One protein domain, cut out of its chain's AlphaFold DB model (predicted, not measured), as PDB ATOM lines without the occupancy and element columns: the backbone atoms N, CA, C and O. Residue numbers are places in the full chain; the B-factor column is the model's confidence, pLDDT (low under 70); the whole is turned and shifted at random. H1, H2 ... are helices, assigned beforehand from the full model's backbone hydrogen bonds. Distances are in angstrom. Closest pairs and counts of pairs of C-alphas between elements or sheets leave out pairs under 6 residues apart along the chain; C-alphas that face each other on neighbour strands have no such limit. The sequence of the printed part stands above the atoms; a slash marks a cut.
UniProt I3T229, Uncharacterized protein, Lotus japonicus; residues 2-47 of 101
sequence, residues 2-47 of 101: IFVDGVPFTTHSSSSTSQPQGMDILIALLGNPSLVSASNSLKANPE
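This is residues 2 to 47 of the 101 residues of an uncharacterized protein of Lotus japonicus (UniProt I3T229). A long loop, residues 2 to 21, leads into two short helices, H1 and H2, that follow each other with a corner between them and make a loose, drawn-out shape. The loop begins with a small turn at residues 3 to 8, and its residues 14 to 19 stick out at one end of the long axis, while residues 40 to 47 stick out at the other. The printed part has 46 residues with two named helices, H1 then H2, and no named strand; its class is all helix, though under half of the residues are in named elements. It is only just loose, close to extended, with a radius of gyration of the C-alphas of 13.7 A and spans of 46 by 21 by 13 A.

The printed part begins at C-alpha 2, at (109.317, 238.213, 187.852). H1 is residues 22 to 30, 12.3 A from first to last C-alpha, and begins at (115.405, 238.003, 198.631). H2 is residues 33 to 43, 15.3 A long in the same measure, and its last C-alpha is at (91.411, 242.416, 201.500).

Residues 3 to 4 form a short antiparallel pairing with residues 7 to 8. A tight link of 2 residues joins H1 to H2. The two helices are close but not clearly touching; their closest C-alphas, those of Leu 30 and Val 36, are 6.7 A apart. Their lines are about perpendicular, at 78 degrees. In H1 and H2 every O i to N i+4 pair is within hydrogen-bond range.

The two C-alphas farthest apart, those of Ser 16 and Glu 47, are 47.0 A apart. Without the stretches that stand free, the body spans 25 by 17 by 12 A. The printed part has no cut. Mean pLDDT of the printed part is 84.0, and residues 12 to 20 are under 70.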
ATOM      1  N   ILE A   2     110.644 237.680 187.501       89.06
ATOM      2  CA  ILE A   2     109.317 238.213 187.852       89.06
ATOM      3  C   ILE A   2     109.020 239.375 186.905       89.06
ATOM      4  O   ILE A   2     109.917 240.159 186.607       89.06
ATOM      5  N   PHE A   3     107.785 239.470 186.427       92.69
ATOM      6  CA  PHE A   3     107.300 240.602 185.646       92.69
ATOM      7  C   PHE A   3     106.170 241.263 186.425       92.69
ATOM      8  O   PHE A   3     105.316 240.565 186.972       92.69
ATOM      9  N   VAL A   4     106.164 242.591 186.467       93.50
ATOM     10  CA  VAL A   4     105.083 243.385 187.059       93.50
ATOM     11  C   VAL A   4     104.616 244.361 185.992       93.50
ATOM     12  O   VAL A   4     105.440 244.989 185.331       93.50
ATOM     13  N   ASP A   5     103.306 244.414 185.753       91.31
ATOM     14  CA  ASP A   5     102.699 245.230 184.690       91.31
ATOM     15  C   ASP A   5     103.291 244.968 183.290       91.31
ATOM     16  O   ASP A   5     103.420 245.860 182.456       91.31
ATOM     17  N   GLY A   6     103.686 243.715 183.032       91.62
ATOM     18  CA  GLY A   6     104.291 243.290 181.765       91.62
ATOM     19  C   GLY A   6     105.766 243.668 181.594       91.62
ATOM     20  O   GLY A   6     106.376 243.284 180.597       91.62
ATOM     21  N   VAL A   7     106.367 244.362 182.564       91.94
ATOM     22  CA  VAL A   7     107.771 244.787 182.528       91.94
ATOM     23  C   VAL A   7     108.615 243.861 183.409       91.94
ATOM     24  O   VAL A   7     108.188 243.516 184.516       91.94
ATOM     25  N   PRO A   8     109.808 243.431 182.953       91.38
ATOM     26  CA  PRO A   8     110.700 242.652 183.798       91.38
ATOM     27  C   PRO A   8     111.058 243.420 185.076       91.38
ATOM     28  O   PRO A   8     111.523 244.556 185.018       91.38
ATOM     29  N   PHE A   9     110.857 242.795 186.235       88.12
ATOM     30  CA  PHE A   9     111.169 243.397 187.524       88.12
ATOM     31  C   PHE A   9     112.670 243.298 187.802       88.12
ATOM     32  O   PHE A   9     113.228 242.199 187.877       88.12
ATOM     33  N   THR A  10     113.320 244.446 187.976       82.12
ATOM     34  CA  THR A  10     114.744 244.543 188.308       82.12
ATOM     35  C   THR A  10     114.925 245.391 189.556       82.12
ATOM     36  O   THR A  10     114.491 246.542 189.590       82.12
ATOM     37  N   THR A  11     115.606 244.865 190.569       73.69
ATOM     38  CA  THR A  11     116.096 245.687 191.675       73.69
ATOM     39  C   THR A  11     117.386 246.370 191.233       73.69
ATOM     40  O   THR A  11     118.362 245.712 190.877       73.69
ATOM     41  N   HIS A  12     117.400 247.703 191.225       63.97
ATOM     42  CA  HIS A  12     118.608 248.485 190.962       63.97
ATOM     43  C   HIS A  12     119.550 248.420 192.173       63.97
ATOM     44  O   HIS A  12     119.744 249.405 192.878       63.97
ATOM     45  N   SER A  13     120.152 247.260 192.433       54.38
ATOM     46  CA  SER A  13     121.302 247.165 193.333       54.38
ATOM     47  C   SER A  13     122.541 247.595 192.552       54.38
ATOM     48  O   SER A  13     123.342 246.779 192.099       54.38
ATOM     49  N   SER A  14     122.662 248.901 192.319       50.81
ATOM     50  CA  SER A  14     123.901 249.479 191.816       50.81
ATOM     51  C   SER A  14     124.977 249.333 192.890       50.81
ATOM     52  O   SER A  14     124.888 249.957 193.945       50.81
ATOM     53  N   SER A  15     126.040 248.614 192.530       48.81
ATOM     54  CA  SER A  15     127.386 248.627 193.128       48.81
ATOM     55  C   SER A  15     127.698 247.545 194.173       48.81
ATOM     56  O   SER A  15     127.195 247.550 195.287       48.81
ATOM     57  N   SER A  16     128.658 246.697 193.784       51.47
ATOM     58  CA  SER A  16     129.641 245.976 194.612       51.47
ATOM     59  C   SER A  16     129.148 245.057 195.741       51.47
ATOM     60  O   SER A  16     128.697 245.494 196.791       51.47
ATOM     61  N   THR A  17     129.443 243.762 195.564       51.75
ATOM     62  CA  THR A  17     129.667 242.761 196.627       51.75
ATOM     63  C   THR A  17     128.513 242.494 197.596       51.75
ATOM     64  O   THR A  17     128.527 242.935 198.738       51.75
ATOM     65  N   SER A  18     127.564 241.682 197.136       53.53
ATOM     66  CA  SER A  18     126.766 240.656 197.842       53.53
ATOM     67  C   SER A  18     125.389 240.620 197.184       53.53
ATOM     68  O   SER A  18     124.853 241.649 196.789       53.53
ATOM     69  N   GLN A  19     124.873 239.422 196.915       57.72
ATOM     70  CA  GLN A  19     123.608 239.265 196.201       57.72
ATOM     71  C   GLN A  19     122.484 240.034 196.914       57.72
ATOM     72  O   GLN A  19     122.477 240.020 198.147       57.72
ATOM     73  N   PRO A  20     121.527 240.648 196.186       55.56
ATOM     74  CA  PRO A  20     120.307 241.145 196.807       55.56
ATOM     75  C   PRO A  20     119.699 239.993 197.605       55.56
ATOM     76  O   PRO A  20     119.364 238.948 197.036       55.56
ATOM     77  N   GLN A  21     119.619 240.141 198.926       71.81
ATOM     78  CA  GLN A  21     118.920 239.163 199.748       71.81
ATOM     79  C   GLN A  21     117.463 239.200 199.282       71.81
ATOM     80  O   GLN A  21     116.940 240.279 199.015       71.81
ATOM     81  N   GLY A  22     116.789 238.053 199.141       79.56
ATOM     82  CA  GLY A  22     115.405 238.003 198.631       79.56
ATOM     83  C   GLY A  22     114.435 238.972 199.332       79.56
ATOM     84  O   GLY A  22     113.415 239.347 198.761       79.56
ATOM     85  N   MET A  23     114.802 239.433 200.531       83.25
ATOM     86  CA  MET A  23     114.161 240.513 201.269       83.25
ATOM     87  C   MET A  23     114.095 241.852 200.510       83.25
ATOM     88  O   MET A  23     113.036 242.468 200.506       83.25
ATOM     89  N   ASP A  24     115.150 242.293 199.821       85.38
ATOM     90  CA  ASP A  24     115.151 243.572 199.086       85.38
ATOM     91  C   ASP A  24     114.179 243.537 197.903       85.38
ATOM     92  O   ASP A  24     113.435 244.485 197.649       85.38
ATOM     93  N   ILE A  25     114.147 242.396 197.207       87.75
ATOM     94  CA  ILE A  25     113.192 242.123 196.128       87.75
ATOM     95  C   ILE A  25     111.769 242.144 196.688       87.75
ATOM     96  O   ILE A  25     110.896 242.791 196.111       87.75
ATOM     97  N   LEU A  26     111.535 241.470 197.818       88.38
ATOM     98  CA  LEU A  26     110.230 241.433 198.470       88.38
ATOM     99  C   LEU A  26     109.768 242.832 198.895       88.38
ATOM    100  O   LEU A  26     108.650 243.216 198.568       88.38
ATOM    101  N   ILE A  27     110.619 243.608 199.571       90.00
ATOM    102  CA  ILE A  27     110.308 244.980 199.999       90.00
ATOM    103  C   ILE A  27     109.947 245.846 198.787       90.00
ATOM    104  O   ILE A  27     108.945 246.559 198.814       90.00
ATOM    105  N   ALA A  28     110.722 245.758 197.704       90.94
ATOM    106  CA  ALA A  28     110.459 246.525 196.494       90.94
ATOM    107  C   ALA A  28     109.142 246.109 195.804       90.94
ATOM    108  O   ALA A  28     108.401 246.973 195.335       90.94
ATOM    109  N   LEU A  29     108.802 244.814 195.788       92.31
ATOM    110  CA  LEU A  29     107.510 244.327 195.285       92.31
ATOM    111  C   LEU A  29     106.339 244.790 196.164       92.31
ATOM    112  O   LEU A  29     105.314 245.214 195.634       92.31
ATOM    113  N   LEU A  30     106.490 244.770 197.491       92.62
ATOM    114  CA  LEU A  30     105.468 245.240 198.437       92.62
ATOM    115  C   LEU A  30     105.160 246.738 198.286       92.62
ATOM    116  O   LEU A  30     104.066 247.166 198.644       92.62
ATOM    117  N   GLY A  31     106.097 247.523 197.750       93.06
ATOM    118  CA  GLY A  31     105.907 248.941 197.441       93.06
ATOM    119  C   GLY A  31     105.338 249.234 196.047       93.06
ATOM    120  O   GLY A  31     105.060 250.394 195.745       93.06
ATOM    121  N   ASN A  32     105.171 248.233 195.175       94.44
ATOM    122  CA  ASN A  32     104.687 248.468 193.815       94.44
ATOM    123  C   ASN A  32     103.195 248.887 193.817       94.44
ATOM    124  O   ASN A  32     102.368 248.154 194.364       94.44
ATOM    125  N   PRO A  33     102.808 250.008 193.168       95.94
ATOM    126  CA  PRO A  33     101.433 250.516 193.215       95.94
ATOM    127  C   PRO A  33     100.365 249.525 192.736       95.94
ATOM    128  O   PRO A  33      99.308 249.416 193.359       95.94
ATOM    129  N   SER A  34     100.641 248.779 191.665       95.94
ATOM    130  CA  SER A  34      99.712 247.799 191.095       95.94
ATOM    131  C   SER A  34      99.490 246.628 192.053       95.94
ATOM    132  O   SER A  34      98.351 246.219 192.282       95.94
ATOM    133  N   LEU A  35     100.557 246.140 192.698       96.12
ATOM    134  CA  LEU A  35     100.478 245.077 193.704       96.12
ATOM    135  C   LEU A  35      99.801 245.544 195.001       96.12
ATOM    136  O   LEU A  35      98.983 244.813 195.561       96.12
ATOM    137  N   VAL A  36     100.071 246.772 195.456       97.44
ATOM    138  CA  VAL A  36      99.386 247.381 196.612       97.44
ATOM    139  C   VAL A  36      97.890 247.531 196.338       97.44
ATOM    140  O   VAL A  36      97.067 247.169 197.181       97.44
ATOM    141  N   SER A  37      97.526 248.020 195.150       97.75
ATOM    142  CA  SER A  37      96.131 248.143 194.716       97.75
ATOM    143  C   SER A  37      95.429 246.781 194.693       97.75
ATOM    144  O   SER A  37      94.371 246.620 195.305       97.75
ATOM    145  N   ALA A  38      96.057 245.766 194.087       96.31
ATOM    146  CA  ALA A  38      95.531 244.403 194.048       96.31
ATOM    147  C   ALA A  38      95.368 243.797 195.454       96.31
ATOM    148  O   ALA A  38      94.334 243.204 195.752       96.31
ATOM    149  N   SER A  39      96.345 243.996 196.347       96.75
ATOM    150  CA  SER A  39      96.280 243.549 197.746       96.75
ATOM    151  C   SER A  39      95.132 244.210 198.511       96.75
ATOM    152  O   SER A  39      94.389 243.544 199.233       96.75
ATOM    153  N   ASN A  40      94.943 245.520 198.344       97.94
ATOM    154  CA  ASN A  40      93.840 246.243 198.974       97.94
ATOM    155  C   ASN A  40      92.482 245.784 198.442       97.94
ATOM    156  O   ASN A  40      91.566 245.585 199.236       97.94
ATOM    157  N   SER A  41      92.369 245.552 197.132       97.81
ATOM    158  CA  SER A  41      91.168 244.972 196.533       97.81
ATOM    159  C   SER A  41      90.886 243.578 197.094       97.81
ATOM    160  O   SER A  41      89.758 243.324 197.505       97.81
ATOM    161  N   LEU A  42      91.902 242.713 197.212       95.06
ATOM    162  CA  LEU A  42      91.755 241.373 197.784       95.06
ATOM    163  C   LEU A  42      91.217 241.427 199.220       95.06
ATOM    164  O   LEU A  42      90.203 240.796 199.498       95.06
ATOM    165  N   LYS A  43      91.831 242.235 200.095       96.12
ATOM    166  CA  LYS A  43      91.411 242.416 201.500       96.12
ATOM    167  C   LYS A  43      90.007 243.004 201.660       96.12
ATOM    168  O   LYS A  43      89.389 242.805 202.697       96.12
ATOM    169  N   ALA A  44      89.529 243.759 200.674       97.50
ATOM    170  CA  ALA A  44      88.195 244.350 200.699       97.50
ATOM    171  C   ALA A  44      87.085 243.353 200.322       97.50
ATOM    172  O   ALA A  44      85.908 243.672 200.491       97.50
ATOM    173  N   ASN A  45      87.428 242.163 199.810       94.12
ATOM    174  CA  ASN A  45      86.428 241.142 199.514       94.12
ATOM    175  C   ASN A  45      85.866 240.561 200.821       94.12
ATOM    176  O   ASN A  45      86.648 240.154 201.682       94.12
ATOM    177  N   PRO A  46      84.533 240.476 200.975       94.44
ATOM    178  CA  PRO A  46      83.945 239.791 202.113       94.44
ATOM    179  C   PRO A  46      84.256 238.291 202.051       94.44
ATOM    180  O   PRO A  46      84.301 237.698 200.970       94.44
ATOM    181  N   GLU A  47      84.422 237.673 203.219       91.00
ATOM    182  CA  GLU A  47      84.530 236.220 203.343       91.00
ATOM    183  C   GLU A  47      83.300 235.545 202.718       91.00
ATOM    184  O   GLU A  47      82.155 235.932 202.974       91.00
TER     185      GLU A  47